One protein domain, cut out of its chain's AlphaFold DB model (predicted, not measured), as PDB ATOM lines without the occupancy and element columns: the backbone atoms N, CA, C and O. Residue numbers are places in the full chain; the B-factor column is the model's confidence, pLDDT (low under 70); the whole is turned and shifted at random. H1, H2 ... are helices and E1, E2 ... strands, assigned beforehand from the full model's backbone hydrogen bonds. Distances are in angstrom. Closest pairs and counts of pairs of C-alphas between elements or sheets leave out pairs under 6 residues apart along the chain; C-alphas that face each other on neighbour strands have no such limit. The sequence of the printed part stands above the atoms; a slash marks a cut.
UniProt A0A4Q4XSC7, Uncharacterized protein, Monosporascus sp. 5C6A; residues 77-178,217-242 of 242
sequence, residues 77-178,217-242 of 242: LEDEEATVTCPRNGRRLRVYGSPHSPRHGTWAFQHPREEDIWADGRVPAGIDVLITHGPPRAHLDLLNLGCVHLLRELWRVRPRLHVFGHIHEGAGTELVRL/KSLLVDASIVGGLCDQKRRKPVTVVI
ATOM      1  N   LEU A  77       6.738 -39.382  44.019       89.81
ATOM      2  CA  LEU A  77       7.724 -38.693  43.184       89.81
ATOM      3  C   LEU A  77       7.660 -39.082  41.703       89.81
ATOM      4  O   LEU A  77       7.730 -38.182  40.902       89.81
ATOM      5  N   GLU A  78       7.549 -40.362  41.324       92.56
ATOM      6  CA  GLU A  78       7.503 -40.836  39.912       92.56
ATOM      7  C   GLU A  78       8.196 -39.939  38.858       92.56
ATOM      8  O   GLU A  78       7.548 -39.351  38.001       92.56
ATOM      9  N   ASP A  79       9.526 -39.855  38.912       94.12
ATOM     10  CA  ASP A  79      10.368 -39.022  38.038       94.12
ATOM     11  C   ASP A  79      10.236 -37.495  38.230       94.12
ATOM     12  O   ASP A  79      10.691 -36.722  37.383       94.12
ATOM     13  N   GLU A  80       9.702 -37.049  39.365       92.62
ATOM     14  CA  GLU A  80       9.589 -35.646  39.773       92.62
ATOM     15  C   GLU A  80      10.522 -35.291  40.947       92.62
ATOM     16  O   GLU A  80      11.034 -36.146  41.685       92.62
ATOM     17  N   GLU A  81      10.730 -33.984  41.134       94.00
ATOM     18  CA  GLU A  81      11.383 -33.430  42.319       94.00
ATOM     19  C   GLU A  81      10.385 -32.804  43.296       94.00
ATOM     20  O   GLU A  81       9.377 -32.211  42.916       94.00
ATOM     21  N   ALA A  82      10.719 -32.856  44.580       94.38
ATOM     22  CA  ALA A  82      10.012 -32.156  45.634       94.38
ATOM     23  C   ALA A  82      11.001 -31.466  46.572       94.38
ATOM     24  O   ALA A  82      12.096 -31.959  46.842       94.38
ATOM     25  N   THR A  83      10.606 -30.316  47.118       95.56
ATOM     26  CA  THR A  83      11.371 -29.667  48.186       95.56
ATOM     27  C   THR A  83      10.728 -29.947  49.533       95.56
ATOM     28  O   THR A  83       9.626 -29.477  49.809       95.56
ATOM     29  N   VAL A  84      11.446 -30.647  50.405       92.62
ATOM     30  CA  VAL A  84      11.017 -30.914  51.781       92.62
ATOM     31  C   VAL A  84      11.646 -29.883  52.710       92.62
ATOM     32  O   VAL A  84      12.852 -29.645  52.664       92.62
ATOM     33  N   THR A  85      10.837 -29.265  53.573       93.06
ATOM     34  CA  THR A  85      11.321 -28.317  54.587       93.06
ATOM     35  C   THR A  85      11.363 -29.000  55.948       93.06
ATOM     36  O   THR A  85      10.344 -29.466  56.447       93.06
ATOM     37  N   CYS A  86      12.541 -29.058  56.563       88.62
ATOM     38  CA  CYS A  86      12.751 -29.631  57.883       88.62
ATOM     39  C   CYS A  86      12.113 -28.731  58.963       88.62
ATOM     40  O   CYS A  86      12.611 -27.627  59.192       88.62
ATOM     41  N   PRO A  87      11.082 -29.190  59.700       88.44
ATOM     42  CA  PRO A  87      10.342 -28.324  60.626       88.44
ATOM     43  C   PRO A  87      11.185 -27.775  61.782       88.44
ATOM     44  O   PRO A  87      10.900 -26.707  62.306       88.44
ATOM     45  N   ARG A  88      12.231 -28.506  62.194       89.62
ATOM     46  CA  ARG A  88      13.051 -28.146  63.362       89.62
ATOM     47  C   ARG A  88      14.016 -26.986  63.115       89.62
ATOM     48  O   ARG A  88      14.352 -26.289  64.061       89.62
ATOM     49  N   ASN A  89      14.513 -26.822  61.891       91.75
ATOM     50  CA  ASN A  89      15.572 -25.853  61.578       91.75
ATOM     51  C   ASN A  89      15.334 -25.074  60.275       91.75
ATOM     52  O   ASN A  89      16.199 -24.311  59.863       91.75
ATOM     53  N   GLY A  90      14.201 -25.288  59.600       92.69
ATOM     54  CA  GLY A  90      13.863 -24.622  58.343       92.69
ATOM     55  C   GLY A  90      14.724 -25.035  57.145       92.69
ATOM     56  O   GLY A  90      14.569 -24.455  56.071       92.69
ATOM     57  N   ARG A  91      15.623 -26.025  57.286       93.00
ATOM     58  CA  ARG A  91      16.467 -26.492  56.178       93.00
ATOM     59  C   ARG A  91      15.587 -27.035  55.057       93.00
ATOM     60  O   ARG A  91      14.710 -27.856  55.306       93.00
ATOM     61  N   ARG A  92      15.847 -26.607  53.826       95.19
ATOM     62  CA  ARG A  92      15.174 -27.117  52.629       95.19
ATOM     63  C   ARG A  92      16.061 -28.163  51.970       95.19
ATOM     64  O   ARG A  92      17.255 -27.927  51.824       95.19
ATOM     65  N   LEU A  93      15.477 -29.301  51.616       95.50
ATOM     66  CA  LEU A  93      16.133 -30.392  50.903       95.50
ATOM     67  C   LEU A  93      15.399 -30.628  49.591       95.50
ATOM     68  O   LEU A  93      14.182 -30.822  49.601       95.50
ATOM     69  N   ARG A  94      16.129 -30.622  48.479       97.44
ATOM     70  CA  ARG A  94      15.602 -31.021  47.174       97.44
ATOM     71  C   ARG A  94      15.752 -32.524  47.014       97.44
ATOM     72  O   ARG A  94      16.858 -33.055  47.111       97.44
ATOM     73  N   VAL A  95      14.632 -33.194  46.797       98.06
ATOM     74  CA  VAL A  95      14.533 -34.645  46.680       98.06
ATOM     75  C   VAL A  95      14.042 -34.975  45.283       98.06
ATOM     76  O   VAL A  95      13.027 -34.430  44.869       98.06
ATOM     77  N   TYR A  96      14.729 -35.863  44.573       98.38
ATOM     78  CA  TYR A  96      14.259 -36.415  43.302       98.38
ATOM     79  C   TYR A  96      14.028 -37.913  43.455       98.38
ATOM     80  O   TYR A  96      14.833 -38.583  44.107       98.38
ATOM     81  N   GLY A  97      12.951 -38.441  42.873       97.88
ATOM     82  CA  GLY A  97      12.591 -39.849  43.018       97.88
ATOM     83  C   GLY A  97      12.213 -40.511  41.706       97.88
ATOM     84  O   GLY A  97      11.369 -39.991  40.992       97.88
ATOM     85  N   SER A  98      12.760 -41.693  41.426       96.94
ATOM     86  CA  SER A  98      12.425 -42.471  40.227       96.94
ATOM     87  C   SER A  98      12.183 -43.952  40.553       96.94
ATOM     88  O   SER A  98      13.003 -44.576  41.236       96.94
ATOM     89  N   PRO A  99      11.073 -44.553  40.081       95.94
ATOM     90  CA  PRO A  99      10.730 -45.944  40.372       95.94
ATOM     91  C   PRO A  99      11.410 -46.939  39.424       95.94
ATOM     92  O   PRO A  99      11.277 -48.150  39.610       95.94
ATOM     93  N   HIS A 100      12.101 -46.456  38.389       94.62
ATOM     94  CA  HIS A 100      12.593 -47.314  37.323       94.62
ATOM     95  C   HIS A 100      13.747 -48.207  37.775       94.62
ATOM     96  O   HIS A 100      14.585 -47.830  38.598       94.62
ATOM     97  N   SER A 101      13.792 -49.415  37.216       93.38
ATOM     98  CA  SER A 101      14.885 -50.359  37.442       93.38
ATOM     99  C   SER A 101      15.230 -51.151  36.182       93.38
ATOM    100  O   SER A 101      14.349 -51.430  35.361       93.38
ATOM    101  N   PRO A 102      16.498 -51.570  36.025       93.81
ATOM    102  CA  PRO A 102      16.859 -52.489  34.959       93.81
ATOM    103  C   PRO A 102      16.088 -53.805  35.102       93.81
ATOM    104  O   PRO A 102      15.933 -54.340  36.200       93.81
ATOM    105  N   ARG A 103      15.617 -54.348  33.979       89.88
ATOM    106  CA  ARG A 103      14.722 -55.506  33.968       89.88
ATOM    107  C   ARG A 103      15.317 -56.716  34.694       89.88
ATOM    108  O   ARG A 103      16.412 -57.190  34.382       89.88
ATOM    109  N   HIS A 104      14.527 -57.240  35.627       81.69
ATOM    110  CA  HIS A 104      14.728 -58.510  36.314       81.69
ATOM    111  C   HIS A 104      13.346 -59.145  36.535       81.69
ATOM    112  O   HIS A 104      12.680 -58.888  37.540       81.69
ATOM    113  N   GLY A 105      12.866 -59.895  35.539       83.88
ATOM    114  CA  GLY A 105      11.498 -60.422  35.503       83.88
ATOM    115  C   GLY A 105      10.521 -59.532  34.725       83.88
ATOM    116  O   GLY A 105      10.853 -59.031  33.648       83.88
ATOM    117  N   THR A 106       9.294 -59.407  35.239       83.31
ATOM    118  CA  THR A 106       8.157 -58.751  34.563       83.31
ATOM    119  C   THR A 106       7.390 -57.803  35.494       83.31
ATOM    120  O   THR A 106       6.161 -57.743  35.450       83.31
ATOM    121  N   TRP A 107       8.101 -57.104  36.382       86.81
ATOM    122  CA  TRP A 107       7.506 -56.174  37.348       86.81
ATOM    123  C   TRP A 107       7.291 -54.779  36.742       86.81
ATOM    124  O   TRP A 107       7.799 -54.465  35.664       86.81
ATOM    125  N   ALA A 108       6.521 -53.934  37.431       86.19
ATOM    126  CA  ALA A 108       6.285 -52.555  37.004       86.19
ATOM    127  C   ALA A 108       7.592 -51.738  36.970       86.19
ATOM    128  O   ALA A 108       8.526 -52.027  37.716       86.19
ATOM    129  N   PHE A 109       7.634 -50.712  36.112       90.50
ATOM    130  CA  PHE A 109       8.759 -49.770  35.979       90.50
ATOM    131  C   PHE A 109      10.104 -50.413  35.581       90.50
ATOM    132  O   PHE A 109      11.176 -49.867  35.837       90.50
ATOM    133  N   GLN A 110      10.069 -51.588  34.948       92.12
ATOM    134  CA  GLN A 110      11.270 -52.254  34.450       92.12
ATOM    135  C   GLN A 110      11.573 -51.892  32.993       92.12
ATOM    136  O   GLN A 110      10.734 -52.091  32.111       92.12
ATOM    137  N   HIS A 111      12.806 -51.459  32.722       91.69
ATOM    138  CA  HIS A 111      13.296 -51.133  31.378       91.69
ATOM    139  C   HIS A 111      14.432 -52.084  30.939       91.69
ATOM    140  O   HIS A 111      15.100 -52.676  31.795       91.69
ATOM    141  N   PRO A 112      14.643 -52.312  29.628       94.12
ATOM    142  CA  PRO A 112      15.826 -53.005  29.110       94.12
ATOM    143  C   PRO A 112      17.128 -52.444  29.696       94.12
ATOM    144  O   PRO A 112      17.238 -51.243  29.943       94.12
ATOM    145  N   ARG A 113      18.119 -53.312  29.937       92.50
ATOM    146  CA  ARG A 113      19.380 -52.911  30.595       92.50
ATOM    147  C   ARG A 113      20.219 -51.982  29.717       92.50
ATOM    148  O   ARG A 113      21.031 -51.230  30.241       92.50
ATOM    149  N   GLU A 114      20.007 -52.069  28.413       92.19
ATOM    150  CA  GLU A 114      20.697 -51.343  27.353       92.19
ATOM    151  C   GLU A 114      20.088 -49.953  27.114       92.19
ATOM    152  O   GLU A 114      20.694 -49.124  26.439       92.19
ATOM    153  N   GLU A 115      18.884 -49.706  27.639       93.81
ATOM    154  CA  GLU A 115      18.177 -48.438  27.487       93.81
ATOM    155  C   GLU A 115      18.653 -47.423  28.532       93.81
ATOM    156  O   GLU A 115      18.511 -47.627  29.744       93.81
ATOM    157  N   ASP A 116      19.183 -46.298  28.046       94.69
ATOM    158  CA  ASP A 116      19.581 -45.171  28.883       94.69
ATOM    159  C   ASP A 116      18.390 -44.256  29.173       94.69
ATOM    160  O   ASP A 116      18.171 -43.242  28.514       94.69
ATOM    161  N   ILE A 117      17.618 -44.612  30.196       94.31
ATOM    162  CA  ILE A 117      16.505 -43.778  30.658       94.31
ATOM    163  C   ILE A 117      16.963 -42.538  31.445       94.31
ATOM    164  O   ILE A 117      16.121 -41.710  31.782       94.31
ATOM    165  N   TRP A 118      18.253 -42.440  31.793       94.69
ATOM    166  CA  TRP A 118      18.834 -41.376  32.624       94.69
ATOM    167  C   TRP A 118      19.509 -40.282  31.792       94.69
ATOM    168  O   TRP A 118      19.984 -39.292  32.347       94.69
ATOM    169  N   ALA A 119      19.551 -40.461  30.471       89.06
ATOM    170  CA  ALA A 119      20.067 -39.490  29.525       89.06
ATOM    171  C   ALA A 119      19.368 -38.121  29.637       89.06
ATOM    172  O   ALA A 119      18.331 -37.952  30.285       89.06
ATOM    173  N   ASP A 120      19.978 -37.122  28.999       86.38
ATOM    174  CA  ASP A 120      19.417 -35.776  28.829       86.38
ATOM    175  C   ASP A 120      19.120 -35.016  30.132       86.38
ATOM    176  O   ASP A 120      18.341 -34.066  30.159       86.38
ATOM    177  N   GLY A 121      19.800 -35.384  31.222       85.44
ATOM    178  CA  GLY A 121      19.709 -34.666  32.490       85.44
ATOM    179  C   GLY A 121      18.363 -34.847  33.184       85.44
ATOM    180  O   GLY A 121      17.874 -33.905  33.809       85.44
ATOM    181  N   ARG A 122      17.787 -36.052  33.085       91.56
ATOM    182  CA  ARG A 122      16.513 -36.422  33.711       91.56
ATOM    183  C   ARG A 122      16.442 -36.036  35.186       91.56
ATOM    184  O   ARG A 122      15.410 -35.540  35.632       91.56
ATOM    185  N   VAL A 123      17.530 -36.217  35.936       96.38
ATOM    186  CA  VAL A 123      17.616 -35.719  37.311       96.38
ATOM    187  C   VAL A 123      18.043 -34.241  37.295       96.38
ATOM    188  O   VAL A 123      19.109 -33.908  36.776       96.38
ATOM    189  N   PRO A 124      17.299 -33.305  37.897       95.88
ATOM    190  CA  PRO A 124      17.738 -31.913  37.954       95.88
ATOM    191  C   PRO A 124      19.102 -31.747  38.651       95.88
ATOM    192  O   PRO A 124      19.482 -32.514  39.533       95.88
ATOM    193  N   ALA A 125      19.868 -30.718  38.283       94.75
ATOM    194  CA  ALA A 125      21.090 -30.380  39.016       94.75
ATOM    195  C   ALA A 125      20.760 -29.823  40.415       94.75
ATOM    196  O   ALA A 125      19.737 -29.158  40.606       94.75
ATOM    197  N   GLY A 126      21.651 -30.041  41.389       94.94
ATOM    198  CA  GLY A 126      21.504 -29.514  42.753       94.94
ATOM    199  C   GLY A 126      20.445 -30.230  43.597       94.94
ATOM    200  O   GLY A 126      19.824 -29.595  44.450       94.94
ATOM    201  N   ILE A 127      20.201 -31.513  43.320       97.44
ATOM    202  CA  ILE A 127      19.410 -32.403  44.175       97.44
ATOM    203  C   ILE A 127      20.249 -32.801  45.392       97.44
ATOM    204  O   ILE A 127      21.383 -33.256  45.254       97.44
ATOM    205  N   ASP A 128      19.683 -32.650  46.589       97.06
ATOM    206  CA  ASP A 128      20.336 -33.047  47.838       97.06
ATOM    207  C   ASP A 128      20.194 -34.553  48.086       97.06
ATOM    208  O   ASP A 128      21.140 -35.202  48.540       97.06
ATOM    209  N   VAL A 129      19.003 -35.092  47.797       97.94
ATOM    210  CA  VAL A 129      18.636 -36.492  48.026       97.94
ATOM    211  C   VAL A 129      18.086 -37.108  46.746       97.94
ATOM    212  O   VAL A 129      17.030 -36.711  46.256       97.94
ATOM    213  N   LEU A 130      18.776 -38.116  46.228       98.44
ATOM    214  CA  LEU A 130      18.298 -38.942  45.126       98.44
ATOM    215  C   LEU A 130      17.651 -40.211  45.689       98.44
ATOM    216  O   LEU A 130      18.228 -40.861  46.558       98.44
ATOM    217  N   ILE A 131      16.468 -40.574  45.206       98.44
ATOM    218  CA  ILE A 131      15.774 -41.813  45.562       98.44
ATOM    219  C   ILE A 131      15.535 -42.615  44.286       98.44
ATOM    220  O   ILE A 131      14.869 -42.141  43.369       98.44
ATOM    221  N   THR A 132      16.050 -43.837  44.213       98.06
ATOM    222  CA  THR A 132      15.801 -44.736  43.076       98.06
ATOM    223  C   THR A 132      15.308 -46.087  43.552       98.06
ATOM    224  O   THR A 132      15.538 -46.473  44.694       98.06
ATOM    225  N   HIS A 133      14.614 -46.837  42.694       96.44
ATOM    226  CA  HIS A 133      14.190 -48.179  43.084       96.44
ATOM    227  C   HIS A 133      15.388 -49.120  43.266       96.44
ATOM    228  O   HIS A 133      15.482 -49.789  44.293       96.44
ATOM    229  N   GLY A 134      16.310 -49.139  42.296       95.75
ATOM    230  CA  GLY A 134      17.514 -49.974  42.318       95.75
ATOM    231  C   GLY A 134      18.827 -49.196  42.465       95.75
ATOM    232  O   GLY A 134      18.830 -47.967  42.326       95.75
ATOM    233  N   PRO A 135      19.937 -49.908  42.730       97.19
ATOM    234  CA  PRO A 135      21.252 -49.315  42.951       97.19
ATOM    235  C   PRO A 135      21.945 -48.876  41.646       97.19
ATOM    236  O   PRO A 135      21.678 -49.435  40.568       97.19
ATOM    237  N   PRO A 136      22.881 -47.908  41.718       97.12
ATOM    238  CA  PRO A 136      23.851 -47.689  40.651       97.12
ATOM    239  C   PRO A 136      24.808 -48.888  40.549       97.12
ATOM    240  O   PRO A 136      24.995 -49.641  41.501       97.12
ATOM    241  N   ARG A 137      25.416 -49.088  39.377       95.94
ATOM    242  CA  ARG A 137      26.444 -50.125  39.183       95.94
ATOM    243  C   ARG A 137      27.606 -49.946  40.175       95.94
ATOM    244  O   ARG A 137      27.986 -48.816  40.445       95.94
ATOM    245  N   ALA A 138      28.210 -51.058  40.605       94.94
ATOM    246  CA  ALA A 138      29.405 -51.148  41.455       94.94
ATOM    247  C   ALA A 138      29.223 -50.776  42.939       94.94
ATOM    248  O   ALA A 138      30.191 -50.870  43.697       94.94
ATOM    249  N   HIS A 139      28.010 -50.408  43.359       96.62
ATOM    250  CA  HIS A 139      27.713 -49.973  44.721       96.62
ATOM    251  C   HIS A 139      26.493 -50.688  45.275       96.62
ATOM    252  O   HIS A 139      25.376 -50.467  44.808       96.62
ATOM    253  N   LEU A 140      26.707 -51.529  46.292       95.38
ATOM    254  CA  LEU A 140      25.651 -52.316  46.947       95.38
ATOM    255  C   LEU A 140      24.777 -53.108  45.943       95.38
ATOM    256  O   LEU A 140      23.631 -53.452  46.211       95.38
ATOM    257  N   ASP A 141      25.323 -53.430  44.768       93.31
ATOM    258  CA  ASP A 141      24.581 -53.901  43.599       93.31
ATOM    259  C   ASP A 141      24.829 -55.382  43.301       93.31
ATOM    260  O   ASP A 141      24.990 -55.781  42.145       93.31
ATOM    261  N   LEU A 142      24.881 -56.179  44.374       89.62
ATOM    262  CA  LEU A 142      25.242 -57.596  44.403       89.62
ATOM    263  C   LEU A 142      24.911 -58.348  43.101       89.62
ATOM    264  O   LEU A 142      23.799 -58.268  42.581       89.62
ATOM    265  N   LEU A 143      25.877 -59.133  42.611       87.94
ATOM    266  CA  LEU A 143      25.806 -59.814  41.313       87.94
ATOM    267  C   LEU A 143      25.625 -58.852  40.136       87.94
ATOM    268  O   LEU A 143      25.018 -59.223  39.129       87.94
ATOM    269  N   ASN A 144      26.214 -57.653  40.213       90.56
ATOM    270  CA  ASN A 144      26.299 -56.753  39.071       90.56
ATOM    271  C   ASN A 144      24.902 -56.322  38.565       90.56
ATOM    272  O   ASN A 144      24.716 -56.046  37.376       90.56
ATOM    273  N   LEU A 145      23.904 -56.292  39.457       92.44
ATOM    274  CA  LEU A 145      22.503 -56.047  39.112       92.44
ATOM    275  C   LEU A 145      22.169 -54.559  38.965       92.44
ATOM    276  O   LEU A 145      21.138 -54.246  38.358       92.44
ATOM    277  N   GLY A 146      23.044 -53.672  39.441       94.62
ATOM    278  CA  GLY A 146      22.886 -52.222  39.383       94.62
ATOM    279  C   GLY A 146      22.934 -51.645  37.971       94.62
ATOM    280  O   GLY A 146      23.332 -52.297  37.000       94.62
ATOM    281  N   CYS A 147      22.496 -50.394  37.848       95.75
ATOM    282  CA  CYS A 147      22.377 -49.699  36.569       95.75
ATOM    283  C   CYS A 147      23.645 -48.892  36.230       95.75
ATOM    284  O   CYS A 147      24.051 -48.007  36.984       95.75
ATOM    285  N   VAL A 148      24.247 -49.159  35.065       95.56
ATOM    286  CA  VAL A 148      25.428 -48.422  34.565       95.56
ATOM    287  C   VAL A 148      25.104 -46.971  34.207       95.56
ATOM    288  O   VAL A 148      25.935 -46.087  34.397       95.56
ATOM    289  N   HIS A 149      23.891 -46.716  33.720       96.31
ATOM    290  CA  HIS A 149      23.427 -45.382  33.350       96.31
ATOM    291  C   HIS A 149      23.140 -44.529  34.592       96.31
ATOM    292  O   HIS A 149      23.573 -43.382  34.662       96.31
ATOM    293  N   LEU A 150      22.545 -45.125  35.632       97.06
ATOM    294  CA  LEU A 150      22.358 -44.467  36.926       97.06
ATOM    295  C   LEU A 150      23.693 -44.104  37.590       97.06
ATOM    296  O   LEU A 150      23.792 -43.055  38.215       97.06
ATOM    297  N   LEU A 151      24.734 -44.931  37.432       96.69
ATOM    298  CA  LEU A 151      26.070 -44.586  37.923       96.69
ATOM    299  C   LEU A 151      26.608 -43.316  37.243       96.69
ATOM    300  O   LEU A 151      27.106 -42.418  37.915       96.69
ATOM    301  N   ARG A 152      26.462 -43.192  35.917       95.44
ATOM    302  CA  ARG A 152      26.853 -41.967  35.189       95.44
ATOM    303  C   ARG A 152      26.068 -40.750  35.676       95.44
ATOM    304  O   ARG A 152      26.642 -39.679  35.857       95.44
ATOM    305  N   GLU A 153      24.774 -40.930  35.918       96.56
ATOM    306  CA  GLU A 153      23.907 -39.871  36.424       96.56
ATOM    307  C   GLU A 153      24.292 -39.446  37.853       96.56
ATOM    308  O   GLU A 153      24.334 -38.251  38.154       96.56
ATOM    309  N   LEU A 154      24.693 -40.392  38.710       96.12
ATOM    310  CA  LEU A 154      25.221 -40.116  40.049       96.12
ATOM    311  C   LEU A 154      26.458 -39.203  39.993       96.12
ATOM    312  O   LEU A 154      26.533 -38.227  40.742       96.12
ATOM    313  N   TRP A 155      27.391 -39.457  39.067       95.50
ATOM    314  CA  TRP A 155      28.577 -38.614  38.857       95.50
ATOM    315  C   TRP A 155      28.263 -37.197  38.392       95.50
ATOM    316  O   TRP A 155      29.024 -36.268  38.698       95.50
ATOM    317  N   ARG A 156      27.168 -37.027  37.646       95.31
ATOM    318  CA  ARG A 156      26.713 -35.728  37.150       95.31
ATOM    319  C   ARG A 156      25.999 -34.932  38.240       95.31
ATOM    320  O   ARG A 156      26.297 -33.755  38.422       95.31
ATOM    321  N   VAL A 157      25.068 -35.565  38.950       95.81
ATOM    322  CA  VAL A 157      24.205 -34.907  39.946       95.81
ATOM    323  C   VAL A 157      24.944 -34.675  41.261       95.81
ATOM    324  O   VAL A 157      24.779 -33.620  41.871       95.81
ATOM    325  N   ARG A 158      25.772 -35.638  41.684       95.75
ATOM    326  CA  ARG A 158      26.544 -35.625  42.938       95.75
ATOM    327  C   ARG A 158      25.695 -35.310  44.185       95.75
ATOM    328  O   ARG A 158      26.042 -34.396  44.940       95.75
ATOM    329  N   PRO A 159      24.581 -36.032  44.420       96.88
ATOM    330  CA  PRO A 159      23.717 -35.786  45.569       96.88
ATOM    331  C   PRO A 159      24.456 -36.084  46.878       96.88
ATOM    332  O   PRO A 159      25.348 -36.931  46.928       96.88
ATOM    333  N   ARG A 160      24.057 -35.438  47.978       96.00
ATOM    334  CA  ARG A 160      24.631 -35.725  49.308       96.00
ATOM    335  C   ARG A 160      24.211 -37.104  49.814       96.00
ATOM    336  O   ARG A 160      24.973 -37.754  50.527       96.00
ATOM    337  N   LEU A 161      23.005 -37.531  49.443       97.88
ATOM    338  CA  LEU A 161      22.423 -38.819  49.793       97.88
ATOM    339  C   LEU A 161      21.791 -39.462  48.562       97.88
ATOM    340  O   LEU A 161      21.009 -38.821  47.865       97.88
ATOM    341  N   HIS A 162      22.061 -40.741  48.342       98.25
ATOM    342  CA  HIS A 162      21.334 -41.564  47.385       98.25
ATOM    343  C   HIS A 162      20.760 -42.773  48.118       98.25
ATOM    344  O   HIS A 162      21.499 -43.586  48.671       98.25
ATOM    345  N   VAL A 163      19.435 -42.857  48.165       98.19
ATOM    346  CA  VAL A 163      18.705 -43.958  48.797       98.19
ATOM    347  C   VAL A 163      18.121 -44.851  47.715       98.19
ATOM    348  O   VAL A 163      17.478 -44.370  46.784       98.19
ATOM    349  N   PHE A 164      18.311 -46.153  47.859       97.81
ATOM    350  CA  PHE A 164      17.747 -47.147  46.958       97.81
ATOM    351  C   PHE A 164      17.415 -48.444  47.694       97.81
ATOM    352  O   PHE A 164      17.543 -48.533  48.915       97.81
ATOM    353  N   GLY A 165      16.919 -49.435  46.961       93.75
ATOM    354  CA  GLY A 165      16.671 -50.773  47.476       93.75
ATOM    355  C   GLY A 165      16.758 -51.794  46.353       93.75
ATOM    356  O   GLY A 165      17.736 -51.815  45.610       93.75
ATOM    357  N   HIS A 166      15.712 -52.612  46.211       92.81
ATOM    358  CA  HIS A 166      15.557 -53.651  45.185       92.81
ATOM    359  C   HIS A 166      16.488 -54.861  45.359       92.81
ATOM    360  O   HIS A 166      16.039 -55.996  45.217       92.81
ATOM    361  N   ILE A 167      17.755 -54.655  45.723       92.06
ATOM    362  CA  ILE A 167      18.728 -55.728  45.928       92.06
ATOM    363  C   ILE A 167      18.820 -56.055  47.419       92.06
ATOM    364  O   ILE A 167      19.631 -55.521  48.160       92.06
ATOM    365  N   HIS A 168      17.989 -56.987  47.880       92.69
ATOM    366  CA  HIS A 168      17.829 -57.286  49.309       92.69
ATOM    367  C   HIS A 168      19.119 -57.660  50.053       92.69
ATOM    368  O   HIS A 168      19.252 -57.390  51.248       92.69
ATOM    369  N   GLU A 169      20.065 -58.299  49.368       90.38
ATOM    370  CA  GLU A 169      21.367 -58.682  49.925       90.38
ATOM    371  C   GLU A 169      22.440 -57.588  49.768       90.38
ATOM    372  O   GLU A 169      23.535 -57.729  50.304       90.38
ATOM    373  N   GLY A 170      22.116 -56.484  49.088       90.38
ATOM    374  CA  GLY A 170      22.911 -55.255  49.021       90.38
ATOM    375  C   GLY A 170      22.697 -54.313  50.210       90.38
ATOM    376  O   GLY A 170      23.445 -53.353  50.366       90.38
ATOM    377  N   ALA A 171      21.722 -54.601  51.082       94.31
ATOM    378  CA  ALA A 171      21.359 -53.768  52.229       94.31
ATOM    379  C   ALA A 171      22.579 -53.311  53.051       94.31
ATOM    380  O   ALA A 171      23.293 -54.127  53.641       94.31
ATOM    381  N   GLY A 172      22.775 -51.998  53.148       94.31
ATOM    382  CA  GLY A 172      23.974 -51.427  53.746       94.31
ATOM    383  C   GLY A 172      24.117 -49.933  53.491       94.31
ATOM    384  O   GLY A 172      23.232 -49.283  52.931       94.31
ATOM    385  N   THR A 173      25.245 -49.384  53.932       96.19
ATOM    386  CA  THR A 173      25.620 -47.990  53.696       96.19
ATOM    387  C   THR A 173      27.042 -47.911  53.164       96.19
ATOM    388  O   THR A 173      27.925 -48.641  53.613       96.19
ATOM    389  N   GLU A 174      27.273 -47.002  52.224       95.75
ATOM    390  CA  GLU A 174      28.579 -46.792  51.601       95.75
ATOM    391  C   GLU A 174      28.821 -45.293  51.415       95.75
ATOM    392  O   GLU A 174      27.956 -44.575  50.918       95.75
ATOM    393  N   LEU A 175      29.984 -44.790  51.832       95.19
ATOM    394  CA  LEU A 175      30.369 -43.401  51.584       95.19
ATOM    395  C   LEU A 175      31.272 -43.345  50.355       95.19
ATOM    396  O   LEU A 175      32.427 -43.762  50.425       95.19
ATOM    397  N   VAL A 176      30.765 -42.766  49.273       94.19
ATOM    398  CA  VAL A 176      31.489 -42.638  48.010       94.19
ATOM    399  C   VAL A 176      32.105 -41.250  47.904       94.19
ATOM    400  O   VAL A 176      31.454 -40.232  48.163       94.19
ATOM    401  N   ARG A 177      33.384 -41.209  47.529       92.25
ATOM    402  CA  ARG A 177      34.102 -39.978  47.196       92.25
ATOM    403  C   ARG A 177      34.143 -39.863  45.689       92.25
ATOM    404  O   ARG A 177      34.719 -40.714  45.031       92.25
ATOM    405  N   LEU A 178      33.522 -38.834  45.137       90.81
ATOM    406  CA  LEU A 178      33.438 -38.652  43.693       90.81
ATOM    407  C   LEU A 178      34.741 -38.024  43.169       90.81
ATOM    408  O   LEU A 178      34.765 -36.870  42.734       90.81
ATOM    409  N   LYS A 217      31.196 -35.745  48.330       91.44
ATOM    410  CA  LYS A 217      30.897 -36.991  49.038       91.44
ATOM    411  C   LYS A 217      29.415 -37.300  48.913       91.44
ATOM    412  O   LYS A 217      28.587 -36.439  49.215       91.44
ATOM    413  N   SER A 218      29.111 -38.534  48.539       95.81
ATOM    414  CA  SER A 218      27.752 -39.049  48.430       95.81
ATOM    415  C   SER A 218      27.606 -40.247  49.354       95.81
ATOM    416  O   SER A 218      28.363 -41.211  49.259       95.81
ATOM    417  N   LEU A 219      26.649 -40.180  50.276       97.50
ATOM    418  CA  LEU A 219      26.282 -41.329  51.093       97.50
ATOM    419  C   LEU A 219      25.267 -42.171  50.321       97.50
ATOM    420  O   LEU A 219      24.198 -41.677  49.974       97.50
ATOM    421  N   LEU A 220      25.595 -43.428  50.062       97.81
ATOM    422  CA  LEU A 220      24.709 -44.403  49.443       97.81
ATOM    423  C   LEU A 220      24.076 -45.267  50.533       97.81
ATOM    424  O   LEU A 220      24.755 -45.689  51.476       97.81
ATOM    425  N   VAL A 221      22.774 -45.513  50.422       98.00
ATOM    426  CA  VAL A 221      22.010 -46.308  51.387       98.00
ATOM    427  C   VAL A 221      21.102 -47.267  50.639       98.00
ATOM    428  O   VAL A 221      20.101 -46.846  50.058       98.00
ATOM    429  N   ASP A 222      21.405 -48.557  50.733       96.81
ATOM    430  CA  ASP A 222      20.442 -49.597  50.397       96.81
ATOM    431  C   ASP A 222      19.534 -49.836  51.611       96.81
ATOM    432  O   ASP A 222      19.924 -50.428  52.624       96.81
ATOM    433  N   ALA A 223      18.306 -49.332  51.507       95.00
ATOM    434  CA  ALA A 223      17.287 -49.369  52.545       95.00
ATOM    435  C   ALA A 223      16.418 -50.642  52.510       95.00
ATOM    436  O   ALA A 223      15.333 -50.664  53.102       95.00
ATOM    437  N   SER A 224      16.861 -51.713  51.839       92.69
ATOM    438  CA  SER A 224      16.125 -52.978  51.756       92.69
ATOM    439  C   SER A 224      15.872 -53.597  53.139       92.69
ATOM    440  O   SER A 224      16.762 -54.135  53.809       92.69
ATOM    441  N   ILE A 225      14.607 -53.552  53.569       89.19
ATOM    442  CA  ILE A 225      14.181 -53.992  54.906       89.19
ATOM    443  C   ILE A 225      14.088 -55.514  55.044       89.19
ATOM    444  O   ILE A 225      14.077 -56.022  56.165       89.19
ATOM    445  N   VAL A 226      14.017 -56.244  53.932       88.69
ATOM    446  CA  VAL A 226      13.934 -57.708  53.906       88.69
ATOM    447  C   VAL A 226      15.179 -58.335  53.289       88.69
ATOM    448  O   VAL A 226      15.852 -57.702  52.479       88.69
ATOM    449  N   GLY A 227      15.497 -59.563  53.690       86.00
ATOM    450  CA  GLY A 227      16.562 -60.371  53.092       86.00
ATOM    451  C   GLY A 227      16.565 -61.809  53.605       86.00
ATOM    452  O   GLY A 227      15.623 -62.255  54.265       86.00
ATOM    453  N   GLY A 228      17.649 -62.536  53.353       82.31
ATOM    454  CA  GLY A 228      17.713 -63.977  53.564       82.31
ATOM    455  C   GLY A 228      16.924 -64.755  52.510       82.31
ATOM    456  O   GLY A 228      16.252 -64.191  51.648       82.31
ATOM    457  N   LEU A 229      16.990 -66.085  52.592       76.12
ATOM    458  CA  LEU A 229      16.259 -66.951  51.671       76.12
ATOM    459  C   LEU A 229      14.749 -66.692  51.801       76.12
ATOM    460  O   LEU A 229      14.190 -66.833  52.890       76.12
ATOM    461  N   CYS A 230      14.105 -66.309  50.697       77.69
ATOM    462  CA  CYS A 230      12.684 -65.950  50.648       77.69
ATOM    463  C   CYS A 230      12.282 -64.804  51.604       77.69
ATOM    464  O   CYS A 230      11.196 -64.853  52.181       77.69
ATOM    465  N   ASP A 231      13.141 -63.798  51.803       82.00
ATOM    466  CA  ASP A 231      12.806 -62.542  52.505       82.00
ATOM    467  C   ASP A 231      12.374 -62.695  53.974       82.00
ATOM    468  O   ASP A 231      11.670 -61.857  54.546       82.00
ATOM    469  N   GLN A 232      12.811 -63.772  54.626       83.25
ATOM    470  CA  GLN A 232      12.410 -64.093  55.998       83.25
ATOM    471  C   GLN A 232      13.079 -63.207  57.058       83.25
ATOM    472  O   GLN A 232      12.565 -63.070  58.171       83.25
ATOM    473  N   LYS A 233      14.227 -62.598  56.750       85.69
ATOM    474  CA  LYS A 233      14.925 -61.697  57.673       85.69
ATOM    475  C   LYS A 233      14.364 -60.289  57.530       85.69
ATOM    476  O   LYS A 233      14.252 -59.780  56.422       85.69
ATOM    477  N   ARG A 234      14.089 -59.630  58.658       89.56
ATOM    478  CA  ARG A 234      13.751 -58.200  58.709       89.56
ATOM    479  C   ARG A 234      14.901 -57.407  59.315       89.56
ATOM    480  O   ARG A 234      15.413 -57.768  60.374       89.56
ATOM    481  N   ARG A 235      15.286 -56.319  58.658       88.19
ATOM    482  CA  ARG A 235      16.317 -55.386  59.120       88.19
ATOM    483  C   ARG A 235      15.690 -54.220  59.880       88.19
ATOM    484  O   ARG A 235      14.508 -53.915  59.731       88.19
ATOM    485  N   LYS A 236      16.495 -53.585  60.732       88.88
ATOM    486  CA  LYS A 236      16.097 -52.361  61.435       88.88
ATOM    487  C   LYS A 236      16.159 -51.165  60.473       88.88
ATOM    488  O   LYS A 236      16.964 -51.201  59.543       88.88
ATOM    489  N   PRO A 237      15.361 -50.108  60.703       88.00
ATOM    490  CA  PRO A 237      15.483 -48.868  59.949       88.00
ATOM    491  C   PRO A 237      16.901 -48.294  60.043       88.00
ATOM    492  O   PRO A 237      17.504 -48.293  61.117       88.00
ATOM    493  N   VAL A 238      17.405 -47.779  58.925       87.94
ATOM    494  CA  VAL A 238      18.689 -47.076  58.869       87.94
ATOM    495  C   VAL A 238      18.450 -45.599  59.172       87.94
ATOM    496  O   VAL A 238      17.501 -44.997  58.677       87.94
ATOM    497  N   THR A 239      19.303 -45.010  60.007       90.56
ATOM    498  CA  THR A 239      19.310 -43.567  60.276       90.56
ATOM    499  C   THR A 239      20.638 -43.003  59.809       90.56
ATOM    500  O   THR A 239      21.690 -43.489  60.218       90.56
ATOM    501  N   VAL A 240      20.584 -41.979  58.961       90.00
ATOM    502  CA  VAL A 240      21.767 -41.289  58.437       90.00
ATOM    503  C   VAL A 240      21.699 -39.804  58.758       90.00
ATOM    504  O   VAL A 240      20.615 -39.230  58.868       90.00
ATOM    505  N   VAL A 241      22.867 -39.186  58.916       87.12
ATOM    506  CA  VAL A 241      23.001 -37.748  59.156       87.12
ATOM    507  C   VAL A 241      23.669 -37.141  57.934       87.12
ATOM    508  O   VAL A 241      24.785 -37.526  57.589       87.12
ATOM    509  N   ILE A 242      22.959 -36.220  57.282       81.62
ATOM    510  CA  ILE A 242      23.399 -35.537  56.061       81.62
ATOM    511  C   ILE A 242      23.403 -34.032  56.239       81.62
ATOM    512  O   ILE A 242      22.436 -33.472  56.816       81.62
TER     513      ILE A 242
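This is residues 77 to 178 and 217 to 242 of the 242 residues of an uncharacterized protein of Monosporascus sp. 5C6A (UniProt A0A4Q4XSC7). With little regular structure, this is a twisted six-stranded sheet, E1 E2 E3 E4 E6 E5, among long unnamed stretches, with helix H1 only grazing it. The printed part has 128 residues, only 43 in named elements, ordered E1 E2 E3 H1 E4 E5 E6; sheet and class are mixed. It is compact, radius of gyration of the C-alphas 14.5 A, spans 43 by 36 by 28 A.

E3, residues 129 to 132, and E4, residues 161 to 164, are parallel neighbours; N 130 and O 161, 2.9 A apart, are within hydrogen-bond range. With H1, residues 148 to 157, between them, they form a strand-helix-strand unit with a right-handed crossover. In H1 every O i to N i+4 pair is within range.

E1, residues 80 to 85, starts at C-alpha (9.589, -35.646, 39.773). E2, residues 92 to 98, spans 19.9 A; E5, residues 172 to 177, 16.6 A. E6, residues 217 to 222, ends at C-alpha (20.442, -49.597, 50.397).

Residues 179 to 216 are cut out; C-alphas 178 and 217 are 6.1 A apart. Links E2 to E3 and E3 to H1 are long. No printed residue is under pLDDT 70.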